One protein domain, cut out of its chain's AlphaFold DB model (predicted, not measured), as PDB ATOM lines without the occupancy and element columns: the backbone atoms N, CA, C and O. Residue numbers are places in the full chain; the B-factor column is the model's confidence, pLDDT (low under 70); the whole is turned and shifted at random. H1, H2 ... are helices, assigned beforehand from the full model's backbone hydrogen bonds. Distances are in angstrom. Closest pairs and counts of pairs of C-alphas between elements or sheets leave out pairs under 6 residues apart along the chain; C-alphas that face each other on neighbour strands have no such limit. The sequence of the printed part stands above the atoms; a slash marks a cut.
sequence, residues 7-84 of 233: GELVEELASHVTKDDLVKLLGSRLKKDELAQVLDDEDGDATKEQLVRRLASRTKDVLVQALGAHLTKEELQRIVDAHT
ATOM      1  N   GLY A   7     119.916-274.287  28.538       78.12
ATOM      2  CA  GLY A   7     119.345-273.683  27.332       78.12
ATOM      3  C   GLY A   7     118.219-272.694  27.632       78.12
ATOM      4  O   GLY A   7     118.246-271.590  27.105       78.12
ATOM      5  N   GLU A   8     117.302-273.043  28.539       80.31
ATOM      6  CA  GLU A   8     116.210-272.149  28.959       80.31
ATOM      7  C   GLU A   8     116.742-270.852  29.580       80.31
ATOM      8  O   GLU A   8     116.275-269.774  29.233       80.31
ATOM      9  N   LEU A   9     117.780-270.933  30.422       79.31
ATOM     10  CA  LEU A   9     118.416-269.743  31.004       79.31
ATOM     11  C   LEU A   9     119.075-268.856  29.940       79.31
ATOM     12  O   LEU A   9     119.055-267.635  30.039       79.31
ATOM     13  N   VAL A  10     119.672-269.459  28.911       82.81
ATOM     14  CA  VAL A  10     120.307-268.731  27.804       82.81
ATOM     15  C   VAL A  10     119.254-268.030  26.935       82.81
ATOM     16  O   VAL A  10     119.463-266.891  26.520       82.81
ATOM     17  N   GLU A  11     118.109-268.669  26.700       81.38
ATOM     18  CA  GLU A  11     116.974-268.092  25.969       81.38
ATOM     19  C   GLU A  11     116.279-266.972  26.765       81.38
ATOM     20  O   GLU A  11     115.934-265.918  26.220       81.38
ATOM     21  N   GLU A  12     116.158-267.146  28.080       80.06
ATOM     22  CA  GLU A  12     115.648-266.124  28.994       80.06
ATOM     23  C   GLU A  12     116.590-264.909  29.040       80.06
ATOM     24  O   GLU A  12     116.145-263.771  28.878       80.06
ATOM     25  N   LEU A  13     117.912-265.119  29.104       78.69
ATOM     26  CA  LEU A  13     118.903-264.042  28.967       78.69
ATOM     27  C   LEU A  13     118.811-263.334  27.618       78.69
ATOM     28  O   LEU A  13     118.894-262.108  27.560       78.69
ATOM     29  N   ALA A  14     118.617-264.075  26.528       78.25
ATOM     30  CA  ALA A  14     118.425-263.477  25.214       78.25
ATOM     31  C   ALA A  14     117.188-262.569  25.182       78.25
ATOM     32  O   ALA A  14     117.183-261.570  24.465       78.25
ATOM     33  N   SER A  15     116.162-262.873  25.971       80.12
ATOM     34  CA  SER A  15     114.921-262.100  26.022       80.12
ATOM     35  C   SER A  15     115.018-260.886  26.953       80.12
ATOM     36  O   SER A  15     114.541-259.808  26.599       80.12
ATOM     37  N   HIS A  16     115.690-261.025  28.098       77.06
ATOM     38  CA  HIS A  16     115.762-259.996  29.142       77.06
ATOM     39  C   HIS A  16     116.976-259.062  29.044       77.06
ATOM     40  O   HIS A  16     116.933-257.947  29.562       77.06
ATOM     41  N   VAL A  17     118.054-259.478  28.374       79.88
ATOM     42  CA  VAL A  17     119.317-258.730  28.337       79.88
ATOM     43  C   VAL A  17     119.505-258.042  26.984       79.88
ATOM     44  O   VAL A  17     119.269-258.608  25.906       79.88
ATOM     45  N   THR A  18     119.931-256.777  27.021       83.44
ATOM     46  CA  THR A  18     120.221-256.008  25.807       83.44
ATOM     47  C   THR A  18     121.551-256.436  25.191       83.44
ATOM     48  O   THR A  18     122.424-256.984  25.860       83.44
ATOM     49  N   LYS A  19     121.741-256.168  23.894       84.88
ATOM     50  CA  LYS A  19     123.004-256.477  23.208       84.88
ATOM     51  C   LYS A  19     124.207-255.845  23.921       84.88
ATOM     52  O   LYS A  19     125.224-256.510  24.092       84.88
ATOM     53  N   ASP A  20     124.076-254.597  24.357       84.31
ATOM     54  CA  ASP A  20     125.151-253.883  25.050       84.31
ATOM     55  C   ASP A  20     125.463-254.504  26.411       84.31
ATOM     56  O   ASP A  20     126.628-254.609  26.792       84.31
ATOM     57  N   ASP A  21     124.443-254.971  27.126       83.19
ATOM     58  CA  ASP A  21     124.633-255.636  28.412       83.19
ATOM     59  C   ASP A  21     125.288-257.010  28.241       83.19
ATOM     60  O   ASP A  21     126.201-257.338  28.995       83.19
ATOM     61  N   LEU A  22     124.951-257.768  27.188       83.81
ATOM     62  CA  LEU A  22     125.650-259.014  26.843       83.81
ATOM     63  C   LEU A  22     127.138-258.766  26.543       83.81
ATOM     64  O   LEU A  22     127.997-259.508  27.015       83.81
ATOM     65  N   VAL A  23     127.458-257.700  25.798       86.19
ATOM     66  CA  VAL A  23     128.848-257.313  25.497       86.19
ATOM     67  C   VAL A  23     129.596-256.918  26.770       86.19
ATOM     68  O   VAL A  23     130.737-257.337  26.964       86.19
ATOM     69  N   LYS A  24     128.967-256.147  27.666       85.50
ATOM     70  CA  LYS A  24     129.554-255.775  28.965       85.50
ATOM     71  C   LYS A  24     129.759-256.992  29.865       85.50
ATOM     72  O   LYS A  24     130.797-257.096  30.522       85.50
ATOM     73  N   LEU A  25     128.806-257.922  29.895       84.88
ATOM     74  CA  LEU A  25     128.896-259.157  30.671       84.88
ATOM     75  C   LEU A  25     130.033-260.039  30.155       84.88
ATOM     76  O   LEU A  25     130.902-260.413  30.937       84.88
ATOM     77  N   LEU A  26     130.106-260.282  28.845       84.19
ATOM     78  CA  LEU A  26     131.209-261.027  28.235       84.19
ATOM     79  C   LEU A  26     132.554-260.327  28.456       84.19
ATOM     80  O   LEU A  26     133.514-260.966  28.864       84.19
ATOM     81  N   GLY A  27     132.635-259.010  28.268       84.50
ATOM     82  CA  GLY A  27     133.878-258.257  28.452       84.50
ATOM     83  C   GLY A  27     134.369-258.187  29.903       84.50
ATOM     84  O   GLY A  27     135.577-258.147  30.152       84.50
ATOM     85  N   SER A  28     133.459-258.177  30.878       85.19
ATOM     86  CA  SER A  28     133.811-258.165  32.304       85.19
ATOM     87  C   SER A  28     134.134-259.559  32.842       85.19
ATOM     88  O   SER A  28     135.018-259.681  33.690       85.19
ATOM     89  N   ARG A  29     133.461-260.598  32.336       83.12
ATOM     90  CA  ARG A  29     133.598-261.980  32.813       83.12
ATOM     91  C   ARG A  29     134.684-262.769  32.096       83.12
ATOM     92  O   ARG A  29     135.404-263.504  32.762       83.12
ATOM     93  N   LEU A  30     134.818-262.603  30.783       84.25
ATOM     94  CA  LEU A  30     135.792-263.344  29.992       84.25
ATOM     95  C   LEU A  30     137.172-262.681  30.017       84.25
ATOM     96  O   LEU A  30     137.333-261.449  30.035       84.25
ATOM     97  N   LYS A  31     138.199-263.528  30.010       85.62
ATOM     98  CA  LYS A  31     139.603-263.137  29.848       85.62
ATOM     99  C   LYS A  31     139.903-262.812  28.386       85.62
ATOM    100  O   LYS A  31     139.141-263.160  27.493       85.62
ATOM    101  N   LYS A  32     141.044-262.157  28.135       85.31
ATOM    102  CA  LYS A  32     141.509-261.844  26.771       85.31
ATOM    103  C   LYS A  32     141.504-263.095  25.882       85.31
ATOM    104  O   LYS A  32     140.993-263.024  24.775       85.31
ATOM    105  N   ASP A  33     142.012-264.213  26.388       82.19
ATOM    106  CA  ASP A  33     142.158-265.448  25.608       82.19
ATOM    107  C   ASP A  33     140.801-266.089  25.281       82.19
ATOM    108  O   ASP A  33     140.583-266.563  24.173       82.19
ATOM    109  N   GLU A  34     139.849-266.026  26.213       83.56
ATOM    110  CA  GLU A  34     138.476-266.505  26.005       83.56
ATOM    111  C   GLU A  34     137.718-265.594  25.030       83.56
ATOM    112  O   GLU A  34     136.981-266.069  24.173       83.56
ATOM    113  N   LEU A  35     137.933-264.278  25.107       82.06
ATOM    114  CA  LEU A  35     137.390-263.319  24.146       82.06
ATOM    115  C   LEU A  35     137.980-263.518  22.746       82.06
ATOM    116  O   LEU A  35     137.248-263.404  21.766       82.06
ATOM    117  N   ALA A  36     139.275-263.820  22.654       82.50
ATOM    118  CA  ALA A  36     139.937-264.152  21.400       82.50
ATOM    119  C   ALA A  36     139.382-265.460  20.823       82.50
ATOM    120  O   ALA A  36     139.067-265.505  19.640       82.50
ATOM    121  N   GLN A  37     139.141-266.471  21.664       82.19
ATOM    122  CA  GLN A  37     138.496-267.721  21.258       82.19
ATOM    123  C   GLN A  37     137.065-267.501  20.741       82.19
ATOM    124  O   GLN A  37     136.694-268.068  19.724       82.19
ATOM    125  N   VAL A  38     136.266-266.652  21.395       80.62
ATOM    126  CA  VAL A  38     134.904-266.305  20.932       80.62
ATOM    127  C   VAL A  38     134.924-265.527  19.610       80.62
ATOM    128  O   VAL A  38     133.958-265.562  18.844       80.62
ATOM    129  N   LEU A  39     135.996-264.779  19.356       81.94
ATOM    130  CA  LEU A  39     136.156-263.974  18.149       81.94
ATOM    131  C   LEU A  39     136.892-264.692  17.020       81.94
ATOM    132  O   LEU A  39     136.965-264.113  15.935       81.94
ATOM    133  N   ASP A  40     137.366-265.917  17.262       79.88
ATOM    134  CA  ASP A  40     138.271-266.658  16.378       79.88
ATOM    135  C   ASP A  40     139.519-265.822  16.010       79.88
ATOM    136  O   ASP A  40     140.038-265.883  14.898       79.88
ATOM    137  N   ASP A  41     139.979-264.984  16.947       74.88
ATOM    138  CA  ASP A  41     141.148-264.114  16.795       74.88
ATOM    139  C   ASP A  41     142.424-264.936  17.078       74.88
ATOM    140  O   ASP A  41     142.953-264.943  18.191       74.88
ATOM    141  N   GLU A  42     142.906-265.659  16.062       62.25
ATOM    142  CA  GLU A  42     144.132-266.479  16.131       62.25
ATOM    143  C   GLU A  42     145.413-265.638  16.274       62.25
ATOM    144  O   GLU A  42     146.425-266.125  16.779       62.25
ATOM    145  N   ASP A  43     145.365-264.361  15.882       66.69
ATOM    146  CA  ASP A  43     146.528-263.471  15.862       66.69
ATOM    147  C   ASP A  43     147.003-263.061  17.268       66.69
ATOM    148  O   ASP A  43     148.135-262.614  17.428       66.69
ATOM    149  N   GLY A  44     146.159-263.178  18.304       63.47
ATOM    150  CA  GLY A  44     146.519-262.912  19.709       63.47
ATOM    151  C   GLY A  44     146.980-261.478  20.041       63.47
ATOM    152  O   GLY A  44     147.144-261.141  21.219       63.47
ATOM    153  N   ASP A  45     147.147-260.611  19.045       72.50
ATOM    154  CA  ASP A  45     147.667-259.244  19.171       72.50
ATOM    155  C   ASP A  45     146.602-258.224  19.597       72.50
ATOM    156  O   ASP A  45     146.916-257.133  20.075       72.50
ATOM    157  N   ALA A  46     145.320-258.577  19.487       76.38
ATOM    158  CA  ALA A  46     144.233-257.689  19.870       76.38
ATOM    159  C   ALA A  46     144.208-257.447  21.390       76.38
ATOM    160  O   ALA A  46     144.319-258.366  22.211       76.38
ATOM    161  N   THR A  47     144.033-256.189  21.800       83.38
ATOM    162  CA  THR A  47     143.843-255.857  23.220       83.38
ATOM    163  C   THR A  47     142.449-256.271  23.690       83.38
ATOM    164  O   THR A  47     141.511-256.366  22.898       83.38
ATOM    165  N   LYS A  48     142.274-256.470  25.004       83.31
ATOM    166  CA  LYS A  48     140.965-256.816  25.589       83.31
ATOM    167  C   LYS A  48     139.865-255.837  25.149       83.31
ATOM    168  O   LYS A  48     138.759-256.250  24.827       83.31
ATOM    169  N   GLU A  49     140.182-254.549  25.076       83.94
ATOM    170  CA  GLU A  49     139.258-253.499  24.634       83.94
ATOM    171  C   GLU A  49     138.913-253.604  23.145       83.94
ATOM    172  O   GLU A  49     137.757-253.412  22.767       83.94
ATOM    173  N   GLN A  50     139.883-253.948  22.291       82.69
ATOM    174  CA  GLN A  50     139.635-254.196  20.872       82.69
ATOM    175  C   GLN A  50     138.741-255.423  20.666       82.69
ATOM    176  O   GLN A  50     137.820-255.363  19.853       82.69
ATOM    177  N   LEU A  51     138.951-256.489  21.444       83.31
ATOM    178  CA  LEU A  51     138.103-257.682  21.431       83.31
ATOM    179  C   LEU A  51     136.675-257.346  21.895       83.31
ATOM    180  O   LEU A  51     135.711-257.654  21.204       83.31
ATOM    181  N   VAL A  52     136.505-256.606  22.992       85.25
ATOM    182  CA  VAL A  52     135.171-256.162  23.450       85.25
ATOM    183  C   VAL A  52     134.480-255.275  22.409       85.25
ATOM    184  O   VAL A  52     133.282-255.417  22.154       85.25
ATOM    185  N   ARG A  53     135.229-254.401  21.728       84.50
ATOM    186  CA  ARG A  53     134.692-253.582  20.635       84.50
ATOM    187  C   ARG A  53     134.280-254.426  19.425       84.50
ATOM    188  O   ARG A  53     133.276-254.120  18.787       84.50
ATOM    189  N   ARG A  54     135.012-255.502  19.123       81.06
ATOM    190  CA  ARG A  54     134.645-256.479  18.086       81.06
ATOM    191  C   ARG A  54     133.433-257.320  18.497       81.06
ATOM    192  O   ARG A  54     132.566-257.545  17.656       81.06
ATOM    193  N   LEU A  55     133.279-257.682  19.772       82.06
ATOM    194  CA  LEU A  55     132.054-258.322  20.273       82.06
ATOM    195  C   LEU A  55     130.816-257.449  20.053       82.06
ATOM    196  O   LEU A  55     129.772-257.960  19.655       82.06
ATOM    197  N   ALA A  56     130.935-256.128  20.214       82.19
ATOM    198  CA  ALA A  56     129.832-255.206  19.929       82.19
ATOM    199  C   ALA A  56     129.368-255.249  18.460       82.19
ATOM    200  O   ALA A  56     128.207-254.956  18.167       82.19
ATOM    201  N   SER A  57     130.237-255.659  17.531       83.75
ATOM    202  CA  SER A  57     129.879-255.845  16.120       83.75
ATOM    203  C   SER A  57     129.187-257.184  15.822       83.75
ATOM    204  O   SER A  57     128.529-257.306  14.790       83.75
ATOM    205  N   ARG A  58     129.258-258.167  16.731       82.69
ATOM    206  CA  ARG A  58     128.653-259.501  16.572       82.69
ATOM    207  C   ARG A  58     127.124-259.454  16.744       82.69
ATOM    208  O   ARG A  58     126.567-258.475  17.251       82.69
ATOM    209  N   THR A  59     126.423-260.499  16.305       83.81
ATOM    210  CA  THR A  59     124.966-260.628  16.487       83.81
ATOM    211  C   THR A  59     124.621-261.020  17.922       83.81
ATOM    212  O   THR A  59     125.428-261.627  18.626       83.81
ATOM    213  N   LYS A  60     123.406-260.668  18.363       83.81
ATOM    214  CA  LYS A  60     122.917-260.968  19.716       83.81
ATOM    215  C   LYS A  60     122.982-262.470  20.012       83.81
ATOM    216  O   LYS A  60     123.453-262.850  21.075       83.81
ATOM    217  N   ASP A  61     122.624-263.303  19.038       79.94
ATOM    218  CA  ASP A  61     122.618-264.763  19.179       79.94
ATOM    219  C   ASP A  61     124.018-265.341  19.405       79.94
ATOM    220  O   ASP A  61     124.188-266.233  20.229       79.94
ATOM    221  N   VAL A  62     125.042-264.798  18.738       82.69
ATOM    222  CA  VAL A  62     126.432-265.248  18.930       82.69
ATOM    223  C   VAL A  62     126.934-264.877  20.326       82.69
ATOM    224  O   VAL A  62     127.627-265.668  20.958       82.69
ATOM    225  N   LEU A  63     126.549-263.709  20.849       83.75
ATOM    226  CA  LEU A  63     126.897-263.296  22.214       83.75
ATOM    227  C   LEU A  63     126.198-264.170  23.265       83.75
ATOM    228  O   LEU A  63     126.810-264.579  24.248       83.75
ATOM    229  N   VAL A  64     124.928-264.496  23.035       84.56
ATOM    230  CA  VAL A  64     124.138-265.399  23.882       84.56
ATOM    231  C   VAL A  64     124.731-266.813  23.874       84.56
ATOM    232  O   VAL A  64     124.907-267.415  24.932       84.56
ATOM    233  N   GLN A  65     125.118-267.326  22.704       82.88
ATOM    234  CA  GLN A  65     125.797-268.619  22.588       82.88
ATOM    235  C   GLN A  65     127.166-268.615  23.267       82.88
ATOM    236  O   GLN A  65     127.489-269.573  23.965       82.88
ATOM    237  N   ALA A  66     127.948-267.540  23.129       82.88
ATOM    238  CA  ALA A  66     129.229-267.397  23.817       82.88
ATOM    239  C   ALA A  66     129.054-267.402  25.344       82.88
ATOM    240  O   ALA A  66     129.804-268.079  26.047       82.88
ATOM    241  N   LEU A  67     128.024-266.725  25.865       81.12
ATOM    242  CA  LEU A  67     127.687-266.810  27.286       81.12
ATOM    243  C   LEU A  67     127.300-268.241  27.676       81.12
ATOM    244  O   LEU A  67     127.786-268.758  28.673       81.12
ATOM    245  N   GLY A  68     126.479-268.911  26.870       81.19
ATOM    246  CA  GLY A  68     126.115-270.310  27.086       81.19
ATOM    247  C   GLY A  68     127.310-271.268  27.036       81.19
ATOM    248  O   GLY A  68     127.333-272.251  27.768       81.19
ATOM    249  N   ALA A  69     128.323-270.997  26.217       83.25
ATOM    250  CA  ALA A  69     129.514-271.835  26.112       83.25
ATOM    251  C   ALA A  69     130.463-271.639  27.304       83.25
ATOM    252  O   ALA A  69     130.951-272.623  27.859       83.25
ATOM    253  N   HIS A  70     130.678-270.390  27.722       78.94
ATOM    254  CA  HIS A  70     131.699-270.048  28.714       78.94
ATOM    255  C   HIS A  70     131.180-269.889  30.149       78.94
ATOM    256  O   HIS A  70     131.980-269.992  31.076       78.94
ATOM    257  N   LEU A  71     129.880-269.666  30.366       81.62
ATOM    258  CA  LEU A  71     129.311-269.559  31.713       81.62
ATOM    259  C   LEU A  71     128.690-270.875  32.184       81.62
ATOM    260  O   LEU A  71     128.124-271.670  31.420       81.62
ATOM    261  N   THR A  72     128.782-271.090  33.494       82.00
ATOM    262  CA  THR A  72     128.111-272.184  34.201       82.00
ATOM    263  C   THR A  72     126.618-271.900  34.379       82.00
ATOM    264  O   THR A  72     126.153-270.767  34.239       82.00
ATOM    265  N   LYS A  73     125.835-272.944  34.679       83.31
ATOM    266  CA  LYS A  73     124.384-272.821  34.882       83.31
ATOM    267  C   LYS A  73     124.070-271.828  36.008       83.31
ATOM    268  O   LYS A  73     123.170-271.010  35.876       83.31
ATOM    269  N   GLU A  74     124.839-271.884  37.087       81.25
ATOM    270  CA  GLU A  74     124.694-271.046  38.273       81.25
ATOM    271  C   GLU A  74     124.989-269.572  37.971       81.25
ATOM    272  O   GLU A  74     124.350-268.679  38.521       81.25
ATOM    273  N   GLU A  75     125.953-269.300  37.090       79.31
ATOM    274  CA  GLU A  75     126.285-267.938  36.673       79.31
ATOM    275  C   GLU A  75     125.230-267.357  35.735       79.31
ATOM    276  O   GLU A  75     124.854-266.200  35.901       79.31
ATOM    277  N   LEU A  76     124.714-268.162  34.802       79.88
ATOM    278  CA  LEU A  76     123.605-267.763  33.934       79.88
ATOM    279  C   LEU A  76     122.353-267.458  34.765       79.88
ATOM    280  O   LEU A  76     121.752-266.407  34.571       79.88
ATOM    281  N   GLN A  77     122.029-268.306  35.749       80.38
ATOM    282  CA  GLN A  77     120.917-268.091  36.681       80.38
ATOM    283  C   GLN A  77     121.058-266.757  37.425       80.38
ATOM    284  O   GLN A  77     120.134-265.958  37.418       80.38
ATOM    285  N   ARG A  78     122.241-266.443  37.974       80.75
ATOM    286  CA  ARG A  78     122.470-265.156  38.658       80.75
ATOM    287  C   ARG A  78     122.296-263.942  37.751       80.75
ATOM    288  O   ARG A  78     121.887-262.892  38.231       80.75
ATOM    289  N   ILE A  79     122.675-264.046  36.477       78.94
ATOM    290  CA  ILE A  79     122.524-262.940  35.525       78.94
ATOM    291  C   ILE A  79     121.049-262.768  35.157       78.94
ATOM    292  O   ILE A  79     120.593-261.630  35.094       78.94
ATOM    293  N   VAL A  80     120.312-263.870  34.962       80.25
ATOM    294  CA  VAL A  80     118.855-263.836  34.775       80.25
ATOM    295  C   VAL A  80     118.213-263.173  35.983       80.25
ATOM    296  O   VAL A  80     117.577-262.143  35.816       80.25
ATOM    297  N   ASP A  81     118.488-263.671  37.190       79.81
ATOM    298  CA  ASP A  81     117.913-263.165  38.439       79.81
ATOM    299  C   ASP A  81     118.208-261.669  38.659       79.81
ATOM    300  O   ASP A  81     117.361-260.933  39.160       79.81
ATOM    301  N   ALA A  82     119.399-261.197  38.266       75.94
ATOM    302  CA  ALA A  82     119.795-259.791  38.377       75.94
ATOM    303  C   ALA A  82     119.139-258.872  37.327       75.94
ATOM    304  O   ALA A  82     119.044-257.666  37.551       75.94
ATOM    305  N   HIS A  83     118.719-259.417  36.181       68.69
ATOM    306  CA  HIS A  83     118.072-258.669  35.097       68.69
ATOM    307  C   HIS A  83     116.552-258.871  35.035       68.69
ATOM    308  O   HIS A  83     115.855-258.081  34.395       68.69
ATOM    309  N   THR A  84     116.015-259.878  35.720       63.09
ATOM    310  CA  THR A  84     114.593-259.967  36.035       63.09
ATOM    311  C   THR A  84     114.306-258.996  37.177       63.09
ATOM    312  O   THR A  84     114.908-259.137  38.242       63.09
TER     313      THR A  84
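What this domain is: This is residues 7 to 84 of the 233 residues of an uncharacterized protein of Actinobacteria bacterium (UniProt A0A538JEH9). Six short helices sit two by two in three side-by-side pairs set one after another along the longest axis: H1 with H6 at one end, H2 with H5 in the middle, and H3 with H4 at the other end, where the link of residues 40 to 47 loops out past them. H5 packs on H1, and H2 packs on H4, which joins the three pairs into one body. The printed part has 78 residues with six named helices, H1 to H6 in chain order, and no named strand, and its class is all helix. It is compact, with a radius of gyration of the C-alphas of 12.0 A, yet elongated, spanning 37 by 20 by 17 A.

Where its parts are: Find C-alpha 7 at (119.345, -273.683, 27.332); from there H1 runs through residues 7 to 16, 14.3 A from first to last C-alpha. Next read H2, residues 19 to 29, 15.3 A long, and H3, residues 32 to 39, 10.4 A long. After eight linking residues, find C-alpha 48 at (140.965, -256.816, 25.589), where H4 begins; it runs to residue 57 over 14.6 A. H5 covers residues 60 to 70 and H6 residues 73 to 83, each 15.5 A long, and H6 ends at C-alpha 83, (118.072, -258.669, 35.097).

How they stand to each other: Start at H1, which touches H6 at a shallow tilt of 20 degrees, the same way; their closest C-alphas, of Leu 13 and Val 80, are 5.8 A apart. H1 also touches H5, opposite ways at a steep tilt of 43 degrees, closest at the C-alphas of Val 10 and Gly 68, 6.1 A. H2 touches H5 at a shallow tilt of 22 degrees, the same way, with the C-alphas of Lys 19 and Lys 60 closest at 5.7 A. H2 touches H4 at a shallow tilt of 24 degrees, opposite ways; look at the C-alphas of Gly 27 and Val 52, closest at 5.6 A. H3 touches H4 at a shallow tilt of 21 degrees, the same way, and the C-alphas of Lys 32 and Lys 48 come closest, at 5.2 A. H3 and H5 are close but not clearly touching, with the C-alphas of Val 38 and Ala 66 closest at 6.5 A. H1 is apart from H2, H3 and H4, and H6 is apart from H2, H3 and H4. In H1, H2, H3, H5 and H6 every O i to N i+4 pair is within hydrogen-bond range; in H4, 5 of 6 are.

The domain as a whole: The C-alphas farthest apart are those of Asp 43 and Thr 84, 37.9 A. The printed part has no cut. The link from H3 to H4 is short, and the other four are tight. The mean pLDDT of the printed part is 80.7; look for values under 70 at residues 42 to 44 and 83 to 84.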